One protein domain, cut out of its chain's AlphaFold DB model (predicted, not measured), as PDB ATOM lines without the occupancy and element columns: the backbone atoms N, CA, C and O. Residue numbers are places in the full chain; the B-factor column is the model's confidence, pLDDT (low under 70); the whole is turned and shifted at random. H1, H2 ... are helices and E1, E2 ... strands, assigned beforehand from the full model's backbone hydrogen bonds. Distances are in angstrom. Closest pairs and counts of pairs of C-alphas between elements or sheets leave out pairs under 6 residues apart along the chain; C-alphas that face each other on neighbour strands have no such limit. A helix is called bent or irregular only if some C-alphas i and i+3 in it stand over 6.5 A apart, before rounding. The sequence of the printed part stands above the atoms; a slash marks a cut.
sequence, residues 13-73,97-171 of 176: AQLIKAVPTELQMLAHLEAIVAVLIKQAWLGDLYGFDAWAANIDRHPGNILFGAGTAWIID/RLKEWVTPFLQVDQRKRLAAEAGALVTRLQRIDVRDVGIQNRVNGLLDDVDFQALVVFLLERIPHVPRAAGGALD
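This is residues 13 to 73 and 97 to 171 of the 176 residues of an uncharacterized protein of Methylosinus sporium (UniProt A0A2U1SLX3). H3, H5 and the last part of the long, kinked helix H7 pack together as a core. The first part of H7 reaches out with H6 to one end of an elongated shape, and H1, H2 and the small hairpin E1-E2 lie toward the other end. The printed part has 136 residues, mostly helix, in the order H1 H2 H3 E1 E2 H4 H5 H6 H7, with E1 and E2 antiparallel. It is only just compact, close to loose, with a radius of gyration of the C-alphas of 16.7 A and spans of 50 by 31 by 24 A.

H1, residues 13 to 17, begins at C-alpha 13 (135.723, 153.716, 107.737). H2 is residues 22 to 36, 20.6 A long, and H3 42 to 51, 14.2 A. Strands E1 and E2 are residues 62 to 65 and 68 to 71. H4 is residues 98 to 101, H5 108 to 125, 26.2 A, and H6 130 to 136. H7, residues 145 to 169, 32.3 A, ends at C-alpha 169 (121.353, 155.019, 93.297); it is irregular, with C-alphas 160 and 163 7.1 A apart, and has a kink of 73 degrees near residue 161.

The hub, H7, touches H5 with residues 159 to 167 alone, opposite ways at a shallow tilt of 27 degrees; the closest C-alphas, Gly 119 and Pro 163, are 4.7 A apart. H3 touches H5, closest C-alphas Gly 43 and Leu 114 at 4.2 A, and H7, Trp 51 and Val 162 at 5.5 A. H6 touches H7, Arg 131 and Val 152 at 6.0 A. H4 is close to H7 but not clearly touching, Lys 99 and Ala 169 at 4.9 A. H1 touches H2, Ile 16 and Met 25 at 5.5 A. In the hairpin E1-E2, N 63 and O 70 are 2.9 A apart, within hydrogen-bond range. Every O i to N i+4 pair is within range in H1, H2, H3 and H6, 11 of 14 in H5 and 16 of 21 in H7; H4 is too short for such a pair.

The farthest C-alphas, Thr 21 and Asp 145, are 50.1 A apart. Residues 74 to 96 are not printed, and C-alphas 73 and 97 are 13.3 A apart across the cut. Of the links that are printed whole, none is long. No printed residue is under 70 in pLDDT.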
ATOM      1  N   ALA A  13     135.028 152.446 107.530       89.62
ATOM      2  CA  ALA A  13     135.723 153.716 107.737       89.62
ATOM      3  C   ALA A  13     137.050 153.560 108.505       89.62
ATOM      4  O   ALA A  13     138.018 154.249 108.193       89.62
ATOM      5  N   GLN A  14     137.118 152.670 109.496       89.00
ATOM      6  CA  GLN A  14     138.364 152.396 110.219       89.00
ATOM      7  C   GLN A  14     139.355 151.613 109.353       89.00
ATOM      8  O   GLN A  14     140.539 151.942 109.353       89.00
ATOM      9  N   LEU A  15     138.875 150.642 108.567       86.50
ATOM     10  CA  LEU A  15     139.716 149.861 107.653       86.50
ATOM     11  C   LEU A  15     140.355 150.736 106.565       86.50
ATOM     12  O   LEU A  15     141.542 150.595 106.289       86.50
ATOM     13  N   ILE A  16     139.603 151.678 105.987       87.56
ATOM     14  CA  ILE A  16     140.131 152.583 104.955       87.56
ATOM     15  C   ILE A  16     141.034 153.680 105.527       87.56
ATOM     16  O   ILE A  16     141.967 154.095 104.855       87.56
ATOM     17  N   LYS A  17     140.808 154.150 106.764       86.69
ATOM     18  CA  LYS A  17     141.667 155.169 107.402       86.69
ATOM     19  C   LYS A  17     143.035 154.631 107.819       86.69
ATOM     20  O   LYS A  17     143.944 155.419 108.053       86.69
ATOM     21  N   ALA A  18     143.181 153.313 107.931       82.00
ATOM     22  CA  ALA A  18     144.444 152.682 108.294       82.00
ATOM     23  C   ALA A  18     145.505 152.765 107.178       82.00
ATOM     24  O   ALA A  18     146.667 152.447 107.428       82.00
ATOM     25  N   VAL A  19     145.133 153.184 105.960       84.56
ATOM     26  CA  VAL A  19     146.055 153.270 104.822       84.56
ATOM     27  C   VAL A  19     146.551 154.703 104.577       84.56
ATOM     28  O   VAL A  19     145.783 155.655 104.704       84.56
ATOM     29  N   PRO A  20     147.834 154.892 104.215       81.56
ATOM     30  CA  PRO A  20     148.459 156.217 104.227       81.56
ATOM     31  C   PRO A  20     148.217 157.067 102.971       81.56
ATOM     32  O   PRO A  20     148.538 158.253 102.987       81.56
ATOM     33  N   THR A  21     147.693 156.504 101.875       91.31
ATOM     34  CA  THR A  21     147.521 157.232 100.603       91.31
ATOM     35  C   THR A  21     146.127 157.053 100.010       91.31
ATOM     36  O   THR A  21     145.493 156.013 100.181       91.31
ATOM     37  N   GLU A  22     145.672 158.049  99.247       88.56
ATOM     38  CA  GLU A  22     144.373 158.025  98.562       88.56
ATOM     39  C   GLU A  22     144.253 156.859  97.570       88.56
ATOM     40  O   GLU A  22     143.229 156.180  97.527       88.56
ATOM     41  N   LEU A  23     145.325 156.552  96.833       90.12
ATOM     42  CA  LEU A  23     145.352 155.418  95.908       90.12
ATOM     43  C   LEU A  23     145.164 154.080  96.639       90.12
ATOM     44  O   LEU A  23     144.401 153.223  96.196       90.12
ATOM     45  N   GLN A  24     145.833 153.897  97.781       90.06
ATOM     46  CA  GLN A  24     145.660 152.693  98.596       90.06
ATOM     47  C   GLN A  24     144.272 152.635  99.232       90.06
ATOM     48  O   GLN A  24     143.721 151.544  99.360       90.06
ATOM     49  N   MET A  25     143.710 153.788  99.601       89.50
ATOM     50  CA  MET A  25     142.362 153.893 100.155       89.50
ATOM     51  C   MET A  25     141.330 153.443  99.126       89.50
ATOM     52  O   MET A  25     140.454 152.646  99.457       89.50
ATOM     53  N   LEU A  26     141.478 153.882  97.874       90.81
ATOM     54  CA  LEU A  26     140.616 153.477  96.768       90.81
ATOM     55  C   LEU A  26     140.706 151.968  96.504       90.81
ATOM     56  O   LEU A  26     139.677 151.304  96.432       90.81
ATOM     57  N   ALA A  27     141.920 151.414  96.447       91.62
ATOM     58  CA  ALA A  27     142.125 149.976  96.259       91.62
ATOM     59  C   ALA A  27     141.548 149.137  97.418       91.62
ATOM     60  O   ALA A  27     140.964 148.076  97.195       91.62
ATOM     61  N   HIS A  28     141.671 149.611  98.664       91.38
ATOM     62  CA  HIS A  28     141.054 148.950  99.818       91.38
ATOM     63  C   HIS A  28     139.532 149.027  99.758       91.38
ATOM     64  O   HIS A  28     138.860 148.039 100.050       91.38
ATOM     65  N   LEU A  29     138.981 150.173  99.360       92.69
ATOM     66  CA  LEU A  29     137.543 150.338  99.207       92.69
ATOM     67  C   LEU A  29     136.989 149.411  98.121       92.69
ATOM     68  O   LEU A  29     135.994 148.736  98.367       92.69
ATOM     69  N   GLU A  30     137.665 149.299  96.977       94.56
ATOM     70  CA  GLU A  30     137.307 148.364  95.907       94.56
ATOM     71  C   GLU A  30     137.308 146.910  96.402       94.56
ATOM     72  O   GLU A  30     136.335 146.179  96.203       94.56
ATOM     73  N   ALA A  31     138.355 146.498  97.127       92.62
ATOM     74  CA  ALA A  31     138.436 145.161  97.714       92.62
ATOM     75  C   ALA A  31     137.306 144.900  98.727       92.62
ATOM     76  O   ALA A  31     136.723 143.815  98.750       92.62
ATOM     77  N   ILE A  32     136.957 145.899  99.539       92.88
ATOM     78  CA  ILE A  32     135.844 145.816 100.489       92.88
ATOM     79  C   ILE A  32     134.511 145.701  99.746       92.88
ATOM     80  O   ILE A  32     133.700 144.834 100.080       92.88
ATOM     81  N   VAL A  33     134.284 146.506  98.708       94.75
ATOM     82  CA  VAL A  33     133.070 146.421  97.886       94.75
ATOM     83  C   VAL A  33     132.971 145.056  97.202       94.75
ATOM     84  O   VAL A  33     131.891 144.467  97.191       94.75
ATOM     85  N   ALA A  34     134.083 144.470  96.751       93.94
ATOM     86  CA  ALA A  34     134.113 143.104  96.225       93.94
ATOM     87  C   ALA A  34     133.647 142.044  97.242       93.94
ATOM     88  O   ALA A  34     133.071 141.023  96.851       93.94
ATOM     89  N   VAL A  35     133.850 142.273  98.544       93.00
ATOM     90  CA  VAL A  35     133.289 141.428  99.611       93.00
ATOM     91  C   VAL A  35     131.805 141.726  99.832       93.00
ATOM     92  O   VAL A  35     131.013 140.790  99.956       93.00
ATOM     93  N   LEU A  36     131.403 143.001  99.835       93.81
ATOM     94  CA  LEU A  36     130.003 143.406 100.009       93.81
ATOM     95  C   LEU A  36     129.098 142.889  98.885       93.81
ATOM     96  O   LEU A  36     127.992 142.440  99.162       93.81
ATOM     97  N   ILE A  37     129.576 142.862  97.638       94.50
ATOM     98  CA  ILE A  37     128.832 142.332  96.478       94.50
ATOM     99  C   ILE A  37     128.391 140.875  96.691       94.50
ATOM    100  O   ILE A  37     127.363 140.458  96.149       94.50
ATOM    101  N   LYS A  38     129.160 140.104  97.471       92.38
ATOM    102  CA  LYS A  38     128.875 138.697  97.792       92.38
ATOM    103  C   LYS A  38     127.846 138.539  98.913       92.38
ATOM    104  O   LYS A  38     127.367 137.431  99.132       92.38
ATOM    105  N   GLN A  39     127.515 139.611  99.631       91.88
ATOM    106  CA  GLN A  39     126.499 139.574 100.675       91.88
ATOM    107  C   GLN A  39     125.109 139.548 100.040       91.88
ATOM    108  O   GLN A  39     124.757 140.420  99.246       91.88
ATOM    109  N   ALA A  40     124.293 138.564 100.425       91.25
ATOM    110  CA  ALA A  40     122.942 138.392  99.889       91.25
ATOM    111  C   ALA A  40     122.010 139.582 100.182       91.25
ATOM    112  O   ALA A  40     121.002 139.757  99.507       91.25
ATOM    113  N   TRP A  41     122.343 140.405 101.179       93.31
ATOM    114  CA  TRP A  41     121.540 141.548 101.601       93.31
ATOM    115  C   TRP A  41     121.884 142.859 100.883       93.31
ATOM    116  O   TRP A  41     121.213 143.856 101.131       93.31
ATOM    117  N   LEU A  42     122.914 142.923 100.027       96.69
ATOM    118  CA  LEU A  42     123.355 144.216  99.482       96.69
ATOM    119  C   LEU A  42     122.263 144.900  98.643       96.69
ATOM    120  O   LEU A  42     122.040 146.098  98.806       96.69
ATOM    121  N   GLY A  43     121.550 144.159  97.788       97.38
ATOM    122  CA  GLY A  43     120.432 144.714  97.022       97.38
ATOM    123  C   GLY A  43     119.288 145.172  97.927       97.38
ATOM    124  O   GLY A  43     118.748 146.266  97.757       97.38
ATOM    125  N   ASP A  44     118.997 144.388  98.966       96.69
ATOM    126  CA  ASP A  44     118.013 144.738  99.992       96.69
ATOM    127  C   ASP A  44     118.386 146.011 100.742       96.69
ATOM    128  O   ASP A  44     117.502 146.805 101.036       96.69
ATOM    129  N   LEU A  45     119.672 146.250 101.009       97.56
ATOM    130  CA  LEU A  45     120.126 147.474 101.661       97.56
ATOM    131  C   LEU A  45     119.897 148.704 100.775       97.56
ATOM    132  O   LEU A  45     119.408 149.718 101.270       97.56
ATOM    133  N   TYR A  46     120.173 148.620  99.468       98.38
ATOM    134  CA  TYR A  46     119.828 149.707  98.542       98.38
ATOM    135  C   TYR A  46     118.326 150.005  98.569       98.38
ATOM    136  O   TYR A  46     117.942 151.176  98.634       98.38
ATOM    137  N   GLY A  47     117.493 148.958  98.552       98.00
ATOM    138  CA  GLY A  47     116.040 149.075  98.659       98.00
ATOM    139  C   GLY A  47     115.586 149.640 100.006       98.00
ATOM    140  O   GLY A  47     114.717 150.507 100.042       98.00
ATOM    141  N   PHE A  48     116.195 149.202 101.106       97.75
ATOM    142  CA  PHE A  48     115.877 149.646 102.458       97.75
ATOM    143  C   PHE A  48     116.238 151.114 102.663       97.75
ATOM    144  O   PHE A  48     115.384 151.885 103.082       97.75
ATOM    145  N   ASP A  49     117.461 151.534 102.324       98.25
ATOM    146  CA  ASP A  49     117.871 152.935 102.466       98.25
ATOM    147  C   ASP A  49     117.049 153.842 101.532       98.25
ATOM    148  O   ASP A  49     116.724 154.974 101.893       98.25
ATOM    149  N   ALA A  50     116.629 153.336 100.363       98.06
ATOM    150  CA  ALA A  50     115.682 154.032  99.501       98.06
ATOM    151  C   ALA A  50     114.297 154.154 100.155       98.06
ATOM    152  O   ALA A  50     113.747 155.253 100.171       98.06
ATOM    153  N   TRP A  51     113.744 153.074 100.710       98.31
ATOM    154  CA  TRP A  51     112.440 153.056 101.380       98.31
ATOM    155  C   TRP A  51     112.412 153.943 102.622       98.31
ATOM    156  O   TRP A  51     111.566 154.821 102.728       98.31
ATOM    157  N   ALA A  52     113.381 153.776 103.516       97.75
ATOM    158  CA  ALA A  52     113.491 154.541 104.747       97.75
ATOM    159  C   ALA A  52     114.018 155.966 104.526       97.75
ATOM    160  O   ALA A  52     114.085 156.719 105.488       97.75
ATOM    161  N   ALA A  53     114.417 156.342 103.304       97.94
ATOM    162  CA  ALA A  53     115.091 157.610 103.008       97.94
ATOM    163  C   ALA A  53     116.291 157.868 103.940       97.94
ATOM    164  O   ALA A  53     116.424 158.940 104.531       97.94
ATOM    165  N   ASN A  54     117.154 156.859 104.083       98.31
ATOM    166  CA  ASN A  54     118.377 156.973 104.862       98.31
ATOM    167  C   ASN A  54     119.448 157.736 104.084       98.31
ATOM    168  O   ASN A  54     120.068 157.210 103.155       98.31
ATOM    169  N   ILE A  55     119.686 158.974 104.504       97.31
ATOM    170  CA  ILE A  55     120.583 159.894 103.806       97.31
ATOM    171  C   ILE A  55     122.053 159.738 104.198       97.31
ATOM    172  O   ILE A  55     122.892 160.468 103.662       97.31
ATOM    173  N   ASP A  56     122.382 158.806 105.104       96.62
ATOM    174  CA  ASP A  56     123.733 158.686 105.652       96.62
ATOM    175  C   ASP A  56     124.294 157.256 105.754       96.62
ATOM    176  O   ASP A  56     125.026 156.919 106.676       96.62
ATOM    177  N   ARG A  57     124.033 156.380 104.773       96.94
ATOM    178  CA  ARG A  57     124.720 155.072 104.669       96.94
ATOM    179  C   ARG A  57     126.189 155.193 104.227       96.94
ATOM    180  O   ARG A  57     126.573 154.800 103.122       96.94
ATOM    181  N   HIS A  58     127.031 155.767 105.074       95.56
ATOM    182  CA  HIS A  58     128.463 155.923 104.821       95.56
ATOM    183  C   HIS A  58     129.277 154.693 105.290       95.56
ATOM    184  O   HIS A  58     128.764 153.890 106.070       95.56
ATOM    185  N   PRO A  59     130.565 154.552 104.914       94.19
ATOM    186  CA  PRO A  59     131.402 153.406 105.303       94.19
ATOM    187  C   PRO A  59     131.493 153.129 106.816       94.19
ATOM    188  O   PRO A  59     131.671 151.990 107.235       94.19
ATOM    189  N   GLY A  60     131.342 154.146 107.669       93.38
ATOM    190  CA  GLY A  60     131.292 153.955 109.126       93.38
ATOM    191  C   GLY A  60     130.111 153.102 109.610       93.38
ATOM    192  O   GLY A  60     130.189 152.528 110.689       93.38
ATOM    193  N   ASN A  61     129.068 152.954 108.786       95.19
ATOM    194  CA  ASN A  61     127.809 152.298 109.148       95.19
ATOM    195  C   ASN A  61     127.755 150.831 108.701       95.19
ATOM    196  O   ASN A  61     126.681 150.226 108.651       95.19
ATOM    197  N   ILE A  62     128.913 150.275 108.333       93.06
ATOM    198  CA  ILE A  62     129.090 148.865 108.004       93.06
ATOM    199  C   ILE A  62     130.282 148.341 108.798       93.06
ATOM    200  O   ILE A  62     131.406 148.811 108.617       93.06
ATOM    201  N   LEU A  63     130.026 147.371 109.673       91.00
ATOM    202  CA  LEU A  63     131.044 146.682 110.463       91.00
ATOM    203  C   LEU A  63     131.417 145.365 109.796       91.00
ATOM    204  O   LEU A  63     130.542 144.663 109.297       91.00
ATOM    205  N   PHE A  64     132.692 144.993 109.839       84.81
ATOM    206  CA  PHE A  64     133.162 143.678 109.408       84.81
ATOM    207  C   PHE A  64     133.557 142.830 110.615       84.81
ATOM    208  O   PHE A  64     134.399 143.239 111.409       84.81
ATOM    209  N   GLY A  65     132.989 141.629 110.730       78.19
ATOM    210  CA  GLY A  65     133.301 140.695 111.811       78.19
ATOM    211  C   GLY A  65     133.040 139.251 111.396       78.19
ATOM    212  O   GLY A  65     132.051 138.968 110.732       78.19
ATOM    213  N   ALA A  66     133.940 138.331 111.759       74.00
ATOM    214  CA  ALA A  66     133.797 136.886 111.522       74.00
ATOM    215  C   ALA A  66     133.419 136.481 110.072       74.00
ATOM    216  O   ALA A  66     132.706 135.504 109.856       74.00
ATOM    217  N   GLY A  67     133.893 137.229 109.068       71.38
ATOM    218  CA  GLY A  67     133.618 136.962 107.649       71.38
ATOM    219  C   GLY A  67     132.260 137.466 107.142       71.38
ATOM    220  O   GLY A  67     131.945 137.276 105.968       71.38
ATOM    221  N   THR A  68     131.479 138.138 107.988       80.06
ATOM    222  CA  THR A  68     130.222 138.792 107.617       80.06
ATOM    223  C   THR A  68     130.320 140.303 107.808       80.06
ATOM    224  O   THR A  68     131.222 140.818 108.477       80.06
ATOM    225  N   ALA A  69     129.400 141.024 107.172       86.88
ATOM    226  CA  ALA A  69     129.245 142.455 107.366       86.88
ATOM    227  C   ALA A  69     127.896 142.754 108.029       86.88
ATOM    228  O   ALA A  69     126.878 142.144 107.695       86.88
ATOM    229  N   TRP A  70     127.915 143.693 108.971       89.00
ATOM    230  CA  TRP A  70     126.773 144.120 109.767       89.00
ATOM    231  C   TRP A  70     126.436 145.562 109.434       89.00
ATOM    232  O   TRP A  70     127.321 146.412 109.358       89.00
ATOM    233  N   ILE A  71     125.150 145.832 109.255       92.44
ATOM    234  CA  ILE A  71     124.629 147.163 108.963       92.44
ATOM    235  C   ILE A  71     124.206 147.762 110.297       92.44
ATOM    236  O   ILE A  71     123.427 147.152 111.027       92.44
ATOM    237  N   ILE A  72     124.740 148.931 110.622       91.88
ATOM    238  CA  ILE A  72     124.450 149.624 111.879       91.88
ATOM    239  C   ILE A  72     124.006 151.049 111.596       91.88
ATOM    240  O   ILE A  72     124.120 151.508 110.469       91.88
ATOM    241  N   ASP A  73     123.555 151.745 112.630       88.38
ATOM    242  CA  ASP A  73     123.228 153.168 112.597       88.38
ATOM    243  C   ASP A  73     122.199 153.555 111.517       88.38
ATOM    244  O   ASP A  73     122.470 153.719 110.322       88.38
ATOM    245  N   ARG A  97     123.777 157.418  99.999       97.62
ATOM    246  CA  ARG A  97     125.240 157.406 100.185       97.62
ATOM    247  C   ARG A  97     125.924 156.209  99.534       97.62
ATOM    248  O   ARG A  97     127.066 156.357  99.117       97.62
ATOM    249  N   LEU A  98     125.258 155.059  99.386       98.00
ATOM    250  CA  LEU A  98     125.856 153.915  98.684       98.00
ATOM    251  C   LEU A  98     126.207 154.250  97.227       98.00
ATOM    252  O   LEU A  98     127.182 153.711  96.701       98.00
ATOM    253  N   LYS A  99     125.493 155.201  96.603       98.00
ATOM    254  CA  LYS A  99     125.834 155.731  95.275       98.00
ATOM    255  C   LYS A  99     127.246 156.311  95.207       98.00
ATOM    256  O   LYS A  99     127.882 156.261  94.165       98.00
ATOM    257  N   GLU A 100     127.737 156.871  96.303       96.69
ATOM    258  CA  GLU A 100     128.995 157.618  96.322       96.69
ATOM    259  C   GLU A 100     130.215 156.721  96.503       96.69
ATOM    260  O   GLU A 100     131.306 157.099  96.093       96.69
ATOM    261  N   TRP A 101     130.050 155.558  97.138       95.69
ATOM    262  CA  TRP A 101     131.193 154.751  97.567       95.69
ATOM    263  C   TRP A 101     131.074 153.256  97.261       95.69
ATOM    264  O   TRP A 101     132.095 152.582  97.239       95.69
ATOM    265  N   VAL A 102     129.873 152.729  96.998       97.69
ATOM    266  CA  VAL A 102     129.688 151.340  96.539       97.69
ATOM    267  C   VAL A 102     129.454 151.309  95.036       97.69
ATOM    268  O   VAL A 102     130.213 150.656  94.322       97.69
ATOM    269  N   THR A 103     128.457 152.052  94.542       98.12
ATOM    270  CA  THR A 103     128.062 152.052  93.121       98.12
ATOM    271  C   THR A 103     129.220 152.264  92.134       98.12
ATOM    272  O   THR A 103     129.234 151.553  91.126       98.12
ATOM    273  N   PRO A 104     130.217 153.140  92.390       97.56
ATOM    274  CA  PRO A 104     131.314 153.373  91.448       97.56
ATOM    275  C   PRO A 104     132.172 152.135  91.150       97.56
ATOM    276  O   PRO A 104     132.793 152.070  90.095       97.56
ATOM    277  N   PHE A 105     132.185 151.145  92.047       97.75
ATOM    278  CA  PHE A 105     132.945 149.899  91.885       97.75
ATOM    279  C   PHE A 105     132.103 148.747  91.322       97.75
ATOM    280  O   PHE A 105     132.598 147.632  91.159       97.75
ATOM    281  N   LEU A 106     130.817 148.983  91.042       97.94
ATOM    282  CA  LEU A 106     129.918 147.954  90.538       97.94
ATOM    283  C   LEU A 106     129.965 147.868  89.013       97.94
ATOM    284  O   LEU A 106     129.772 148.855  88.297       97.94
ATOM    285  N   GLN A 107     130.097 146.646  88.507       97.31
ATOM    286  CA  GLN A 107     129.902 146.343  87.091       97.31
ATOM    287  C   GLN A 107     128.419 146.415  86.707       97.31
ATOM    288  O   GLN A 107     127.536 146.245  87.549       97.31
ATOM    289  N   VAL A 108     128.137 146.603  85.415       97.44
ATOM    290  CA  VAL A 108     126.769 146.723  84.871       97.44
ATOM    291  C   VAL A 108     125.860 145.584  85.346       97.44
ATOM    292  O   VAL A 108     124.781 145.831  85.880       97.44
ATOM    293  N   ASP A 109     126.306 144.332  85.227       97.50
ATOM    294  CA  ASP A 109     125.484 143.176  85.607       97.50
ATOM    295  C   ASP A 109     125.231 143.105  87.119       97.50
ATOM    296  O   ASP A 109     124.152 142.701  87.560       97.50
ATOM    297  N   GLN A 110     126.189 143.567  87.929       98.06
ATOM    298  CA  GLN A 110     126.022 143.668  89.378       98.06
ATOM    299  C   GLN A 110     124.979 144.730  89.727       98.06
ATOM    300  O   GLN A 110     124.096 144.457  90.536       98.06
ATOM    301  N   ARG A 111     125.017 145.905  89.085       98.50
ATOM    302  CA  ARG A 111     124.019 146.963  89.309       98.50
ATOM    303  C   ARG A 111     122.620 146.502  88.911       98.50
ATOM    304  O   ARG A 111     121.684 146.661  89.691       98.50
ATOM    305  N   LYS A 112     122.480 145.834  87.760       98.00
ATOM    306  CA  LYS A 112     121.201 145.258  87.306       98.00
ATOM    307  C   LYS A 112     120.636 144.245  88.295       98.00
ATOM    308  O   LYS A 112     119.443 144.314  88.609       98.00
ATOM    309  N   ARG A 113     121.484 143.336  88.794       97.62
ATOM    310  CA  ARG A 113     121.114 142.344  89.814       97.62
ATOM    311  C   ARG A 113     120.653 143.023  91.102       97.62
ATOM    312  O   ARG A 113     119.532 142.779  91.535       97.62
ATOM    313  N   LEU A 114     121.470 143.909  91.672       98.38
ATOM    314  CA  LEU A 114     121.151 144.600  92.926       98.38
ATOM    315  C   LEU A 114     119.886 145.462  92.793       98.38
ATOM    316  O   LEU A 114     119.083 145.516  93.717       98.38
ATOM    317  N   ALA A 115     119.648 146.072  91.628       98.25
ATOM    318  CA  ALA A 115     118.429 146.834  91.371       98.25
ATOM    319  C   ALA A 115     117.190 145.926  91.291       98.25
ATOM    320  O   ALA A 115     116.089 146.346  91.645       98.25
ATOM    321  N   ALA A 116     117.346 144.679  90.827       96.94
ATOM    322  CA  ALA A 116     116.265 143.696  90.815       96.94
ATOM    323  C   ALA A 116     115.939 143.220  92.234       96.94
ATOM    324  O   ALA A 116     114.767 143.178  92.600       96.94
ATOM    325  N   GLU A 117     116.966 142.936  93.035       97.25
ATOM    326  CA  GLU A 117     116.841 142.584  94.455       97.25
ATOM    327  C   GLU A 117     116.163 143.715  95.252       97.25
ATOM    328  O   GLU A 117     115.154 143.483  95.920       97.25
ATOM    329  N   ALA A 118     116.623 144.960  95.078       97.44
ATOM    330  CA  ALA A 118     116.007 146.143  95.678       97.44
ATOM    331  C   ALA A 118     114.538 146.312  95.254       97.44
ATOM    332  O   ALA A 118     113.687 146.651  96.074       97.44
ATOM    333  N   GLY A 119     114.211 146.051  93.984       96.25
ATOM    334  CA  GLY A 119     112.831 146.075  93.496       96.25
ATOM    335  C   GLY A 119     111.959 144.973  94.109       96.25
ATOM    336  O   GLY A 119     110.807 145.220  94.459       96.25
ATOM    337  N   ALA A 120     112.507 143.774  94.312       96.12
ATOM    338  CA  ALA A 120     111.798 142.656  94.935       96.12
ATOM    339  C   ALA A 120     111.454 142.912  96.417       96.12
ATOM    340  O   ALA A 120     110.527 142.298  96.956       96.12
ATOM    341  N   LEU A 121     112.150 143.842  97.086       95.56
ATOM    342  CA  LEU A 121     111.812 144.287  98.441       95.56
ATOM    343  C   LEU A 121     110.383 144.846  98.536       95.56
ATOM    344  O   LEU A 121     109.727 144.614  99.547       95.56
ATOM    345  N   VAL A 122     109.856 145.475  97.479       95.88
ATOM    346  CA  VAL A 122     108.489 146.034  97.438       95.88
ATOM    347  C   VAL A 122     107.438 145.003  97.847       95.88
ATOM    348  O   VAL A 122     106.601 145.278  98.703       95.88
ATOM    349  N   THR A 123     107.519 143.784  97.306       95.75
ATOM    350  CA  THR A 123     106.557 142.714  97.621       95.75
ATOM    351  C   THR A 123     106.612 142.300  99.092       95.75
ATOM    352  O   THR A 123     105.603 141.883  99.655       95.75
ATOM    353  N   ARG A 124     107.785 142.397  99.731       94.81
ATOM    354  CA  ARG A 124     107.930 142.126 101.168       94.81
ATOM    355  C   ARG A 124     107.388 143.278 102.002       94.81
ATOM    356  O   ARG A 124     106.643 143.016 102.936       94.81
ATOM    357  N   LEU A 125     107.695 144.523 101.635       95.19
ATOM    358  CA  LEU A 125     107.210 145.716 102.339       95.19
ATOM    359  C   LEU A 125     105.680 145.812 102.330       95.19
ATOM    360  O   LEU A 125     105.092 146.120 103.356       95.19
ATOM    361  N   GLN A 126     105.027 145.459 101.218       95.25
ATOM    362  CA  GLN A 126     103.559 145.442 101.111       95.25
ATOM    363  C   GLN A 126     102.870 144.465 102.074       95.25
ATOM    364  O   GLN A 126     101.670 144.577 102.302       95.25
ATOM    365  N   ARG A 127     103.603 143.486 102.617       95.81
ATOM    366  CA  ARG A 127     103.080 142.517 103.592       95.81
ATOM    367  C   ARG A 127     103.266 142.977 105.037       95.81
ATOM    368  O   ARG A 127     102.822 142.278 105.942       95.81
ATOM    369  N   ILE A 128     103.958 144.093 105.256       93.75
ATOM    370  CA  ILE A 128     104.231 144.633 106.584       93.75
ATOM    371  C   ILE A 128     103.130 145.629 106.935       93.75
ATOM    372  O   ILE A 128     102.920 146.609 106.223       93.75
ATOM    373  N   ASP A 129     102.475 145.420 108.073       96.12
ATOM    374  CA  ASP A 129     101.677 146.469 108.700       96.12
ATOM    375  C   ASP A 129     102.626 147.434 109.427       96.12
ATOM    376  O   ASP A 129     103.057 147.201 110.558       96.12
ATOM    377  N   VAL A 130     103.007 148.511 108.735       95.75
ATOM    378  CA  VAL A 130     103.946 149.519 109.254       95.75
ATOM    379  C   VAL A 130     103.437 150.140 110.557       95.75
ATOM    380  O   VAL A 130     104.235 150.438 111.449       95.75
ATOM    381  N   ARG A 131     102.116 150.315 110.696       97.25
ATOM    382  CA  ARG A 131     101.520 150.891 111.901       97.25
ATOM    383  C   ARG A 131     101.659 149.935 113.074       97.25
ATOM    384  O   ARG A 131     102.140 150.353 114.125       97.25
ATOM    385  N   ASP A 132     101.251 148.682 112.896       97.31
ATOM    386  CA  ASP A 132     101.340 147.661 113.943       97.31
ATOM    387  C   ASP A 132     102.795 147.444 114.381       97.31
ATOM    388  O   ASP A 132     103.096 147.498 115.573       97.31
ATOM    389  N   VAL A 133     103.735 147.348 113.432       95.38
ATOM    390  CA  VAL A 133     105.175 147.275 113.741       95.38
ATOM    391  C   VAL A 133     105.639 148.495 114.537       95.38
ATOM    392  O   VAL A 133     106.367 148.342 115.522       95.38
ATOM    393  N   GLY A 134     105.213 149.702 114.158       94.69
ATOM    394  CA  GLY A 134     105.529 150.929 114.889       94.69
ATOM    395  C   GLY A 134     105.023 150.905 116.335       94.69
ATOM    396  O   GLY A 134     105.772 151.243 117.253       94.69
ATOM    397  N   ILE A 135     103.792 150.437 116.556       95.69
ATOM    398  CA  ILE A 135     103.179 150.309 117.888       95.69
ATOM    399  C   ILE A 135     103.901 149.248 118.726       95.69
ATOM    400  O   ILE A 135     104.279 149.509 119.869       95.69
ATOM    401  N   GLN A 136     104.158 148.066 118.162       96.31
ATOM    402  CA  GLN A 136     104.862 146.976 118.850       96.31
ATOM    403  C   GLN A 136     106.278 147.378 119.280       96.31
ATOM    404  O   GLN A 136     106.760 146.947 120.330       96.31
ATOM    405  N   ASN A 137     106.925 148.255 118.508       92.56
ATOM    406  CA  ASN A 137     108.243 148.809 118.816       92.56
ATOM    407  C   ASN A 137     108.190 150.132 119.603       92.56
ATOM    408  O   ASN A 137     109.232 150.749 119.823       92.56
ATOM    409  N   ARG A 138     107.005 150.543 120.083       94.75
ATOM    410  CA  ARG A 138     106.760 151.751 120.894       94.75
ATOM    411  C   ARG A 138     107.152 153.068 120.224       94.75
ATOM    412  O   ARG A 138     107.370 154.059 120.916       94.75
ATOM    413  N   VAL A 139     107.211 153.109 118.895       93.44
ATOM    414  CA  VAL A 139     107.519 154.335 118.141       93.44
ATOM    415  C   VAL A 139     106.466 155.411 118.420       93.44
ATOM    416  O   VAL A 139     106.809 156.569 118.634       93.44
ATOM    417  N   ASN A 140     105.198 155.015 118.538       92.44
ATOM    418  CA  ASN A 140     104.083 155.896 118.894       92.44
ATOM    419  C   ASN A 140     104.140 156.452 120.333       92.44
ATOM    420  O   ASN A 140     103.328 157.292 120.687       92.44
ATOM    421  N   GLY A 141     105.033 155.940 121.185       92.56
ATOM    422  CA  GLY A 141     105.306 156.507 122.510       92.56
ATOM    423  C   GLY A 141     106.536 157.418 122.536       92.56
ATOM    424  O   GLY A 141     106.831 157.999 123.579       92.56
ATOM    425  N   LEU A 142     107.276 157.495 121.426       93.25
ATOM    426  CA  LEU A 142     108.460 158.343 121.252       93.25
ATOM    427  C   LEU A 142     108.167 159.568 120.380       93.25
ATOM    428  O   LEU A 142     108.800 160.602 120.564       93.25
ATOM    429  N   LEU A 143     107.229 159.433 119.442       94.50
ATOM    430  CA  LEU A 143     106.710 160.506 118.599       94.50
ATOM    431  C   LEU A 143     105.339 160.951 119.106       94.50
ATOM    432  O   LEU A 143     104.635 160.165 119.744       94.50
ATOM    433  N   ASP A 144     104.945 162.184 118.789       96.12
ATOM    434  CA  ASP A 144     103.545 162.573 118.932       96.12
ATOM    435  C   ASP A 144     102.666 161.898 117.860       96.12
ATOM    436  O   ASP A 144     103.153 161.256 116.921       96.12
ATOM    437  N   ASP A 145     101.344 162.005 118.016       96.19
ATOM    438  CA  ASP A 145     100.401 161.347 117.113       96.19
ATOM    439  C   ASP A 145     100.538 161.837 115.665       96.19
ATOM    440  O   ASP A 145     100.395 161.032 114.742       96.19
ATOM    441  N   VAL A 146     100.821 163.128 115.456       97.06
ATOM    442  CA  VAL A 146     100.932 163.742 114.125       97.06
ATOM    443  C   VAL A 146     102.171 163.213 113.414       97.06
ATOM    444  O   VAL A 146     102.070 162.738 112.281       97.06
ATOM    445  N   ASP A 147     103.308 163.217 114.098       97.44
ATOM    446  CA  ASP A 147     104.584 162.724 113.592       97.44
ATOM    447  C   ASP A 147     104.536 161.217 113.327       97.44
ATOM    448  O   ASP A 147     104.971 160.747 112.271       97.44
ATOM    449  N   PHE A 148     103.933 160.439 114.231       97.88
ATOM    450  CA  PHE A 148     103.755 159.006 114.016       97.88
ATOM    451  C   PHE A 148     102.858 158.717 112.805       97.88
ATOM    452  O   PHE A 148     103.177 157.837 112.000       97.88
ATOM    453  N   GLN A 149     101.758 159.463 112.631       98.06
ATOM    454  CA  GLN A 149     100.912 159.330 111.442       98.06
ATOM    455  C   GLN A 149     101.669 159.684 110.163       98.06
ATOM    456  O   GLN A 149     101.604 158.921 109.196       98.06
ATOM    457  N   ALA A 150     102.397 160.802 110.157       98.19
ATOM    458  CA  ALA A 150     103.171 161.244 109.003       98.19
ATOM    459  C   ALA A 150     104.209 160.192 108.591       98.19
ATOM    460  O   ALA A 150     104.296 159.844 107.414       98.19
ATOM    461  N   LEU A 151     104.923 159.609 109.559       98.06
ATOM    462  CA  LEU A 151     105.897 158.548 109.313       98.06
ATOM    463  C   LEU A 151     105.256 157.281 108.727       98.06
ATOM    464  O   LEU A 151     105.781 156.709 107.771       98.06
ATOM    465  N   VAL A 152     104.119 156.838 109.273       98.19
ATOM    466  CA  VAL A 152     103.398 155.659 108.762       98.19
ATOM    467  C   VAL A 152     102.935 155.888 107.325       98.19
ATOM    468  O   VAL A 152     103.170 155.033 106.469       98.19
ATOM    469  N   VAL A 153     102.305 157.035 107.049       98.38
ATOM    470  CA  VAL A 153     101.843 157.397 105.699       98.38
ATOM    471  C   VAL A 153     103.025 157.446 104.740       98.38
ATOM    472  O   VAL A 153     102.992 156.790 103.701       98.38
ATOM    473  N   PHE A 154     104.103 158.128 105.124       98.56
ATOM    474  CA  PHE A 154     105.316 158.221 104.326       98.56
ATOM    475  C   PHE A 154     105.871 156.849 103.949       98.56
ATOM    476  O   PHE A 154     106.104 156.582 102.772       98.56
ATOM    477  N   LEU A 155     106.056 155.959 104.924       98.25
ATOM    478  CA  LEU A 155     106.622 154.638 104.675       98.25
ATOM    479  C   LEU A 155     105.725 153.778 103.788       98.25
ATOM    480  O   LEU A 155     106.256 153.040 102.962       98.25
ATOM    481  N   LEU A 156     104.400 153.870 103.916       98.19
ATOM    482  CA  LEU A 156     103.465 153.131 103.065       98.19
ATOM    483  C   LEU A 156     103.447 153.679 101.634       98.19
ATOM    484  O   LEU A 156     103.627 152.925 100.677       98.19
ATOM    485  N   GLU A 157     103.286 154.991 101.477       98.19
ATOM    486  CA  GLU A 157     103.198 155.645 100.166       98.19
ATOM    487  C   GLU A 157     104.528 155.629  99.409       98.19
ATOM    488  O   GLU A 157     104.561 155.722  98.182       98.19
ATOM    489  N   ARG A 158     105.649 155.464 100.115       97.88
ATOM    490  CA  ARG A 158     106.975 155.396  99.504       97.88
ATOM    491  C   ARG A 158     107.307 154.040  98.887       97.88
ATOM    492  O   ARG A 158     108.166 153.985  98.006       97.88
ATOM    493  N   ILE A 159     106.634 152.960  99.289       97.94
ATOM    494  CA  ILE A 159     106.836 151.599  98.757       97.94
ATOM    495  C   ILE A 159     106.902 151.551  97.213       97.94
ATOM    496  O   ILE A 159     107.903 151.047  96.696       97.94
ATOM    497  N   PRO A 160     105.924 152.083  96.447       97.19
ATOM    498  CA  PRO A 160     105.978 152.062  94.979       97.19
ATOM    499  C   PRO A 160     107.165 152.842  94.392       97.19
ATOM    500  O   PRO A 160     107.585 152.590  93.268       97.19
ATOM    501  N   HIS A 161     107.761 153.773  95.139       97.62
ATOM    502  CA  HIS A 161     108.881 154.588  94.664       97.62
ATOM    503  C   HIS A 161     110.258 153.964  94.926       97.62
ATOM    504  O   HIS A 161     111.259 154.467  94.402       97.62
ATOM    505  N   VAL A 162     110.327 152.868  95.691       97.81
ATOM    506  CA  VAL A 162     111.583 152.181  96.033       97.81
ATOM    507  C   VAL A 162     112.378 151.750  94.794       97.81
ATOM    508  O   VAL A 162     113.563 152.088  94.741       97.81
ATOM    509  N   PRO A 163     111.796 151.092  93.766       97.81
ATOM    510  CA  PRO A 163     112.564 150.652  92.599       97.81
ATOM    511  C   PRO A 163     113.214 151.816  91.850       97.81
ATOM    512  O   PRO A 163     114.376 151.723  91.459       97.81
ATOM    513  N   ARG A 164     112.492 152.932  91.696       97.50
ATOM    514  CA  ARG A 164     113.006 154.146  91.048       97.50
ATOM    515  C   ARG A 164     114.157 154.759  91.844       97.50
ATOM    516  O   ARG A 164     115.197 155.068  91.267       97.50
ATOM    517  N   ALA A 165     113.985 154.928  93.155       97.56
ATOM    518  CA  ALA A 165     114.993 155.539  94.019       97.56
ATOM    519  C   ALA A 165     116.259 154.670  94.140       97.56
ATOM    520  O   ALA A 165     117.368 155.169  93.945       97.56
ATOM    521  N   ALA A 166     116.106 153.365  94.389       98.06
ATOM    522  CA  ALA A 166     117.225 152.428  94.460       98.06
ATOM    523  C   ALA A 166     117.911 152.251  93.095       98.06
ATOM    524  O   ALA A 166     119.137 152.271  93.015       98.06
ATOM    525  N   GLY A 167     117.137 152.162  92.008       97.69
ATOM    526  CA  GLY A 167     117.663 152.115  90.644       97.69
ATOM    527  C   GLY A 167     118.484 153.356  90.292       97.69
ATOM    528  O   GLY A 167     119.584 153.238  89.762       97.69
ATOM    529  N   GLY A 168     118.022 154.551  90.678       97.69
ATOM    530  CA  GLY A 168     118.789 155.792  90.520       97.69
ATOM    531  C   GLY A 168     120.094 155.828  91.330       97.69
ATOM    532  O   GLY A 168     121.082 156.419  90.884       97.69
ATOM    533  N   ALA A 169     120.135 155.179  92.497       98.00
ATOM    534  CA  ALA A 169     121.353 155.019  93.297       98.00
ATOM    535  C   ALA A 169     122.345 154.009  92.692       98.00
ATOM    536  O   ALA A 169     123.549 154.111  92.918       98.00
ATOM    537  N   LEU A 170     121.836 153.050  91.919       98.25
ATOM    538  CA  LEU A 170     122.596 152.011  91.224       98.25
ATOM    539  C   LEU A 170     122.908 152.362  89.764       98.25
ATOM    540  O   LEU A 170     123.412 151.507  89.049       98.25
ATOM    541  N   ASP A 171     122.589 153.573  89.298       97.44
ATOM    542  CA  ASP A 171     122.695 153.967  87.883       97.44
ATOM    543  C   ASP A 171     122.009 152.971  86.920       97.44
ATOM    544  O   ASP A 171     122.420 152.783  85.778       97.44
TER     545      ASP A 171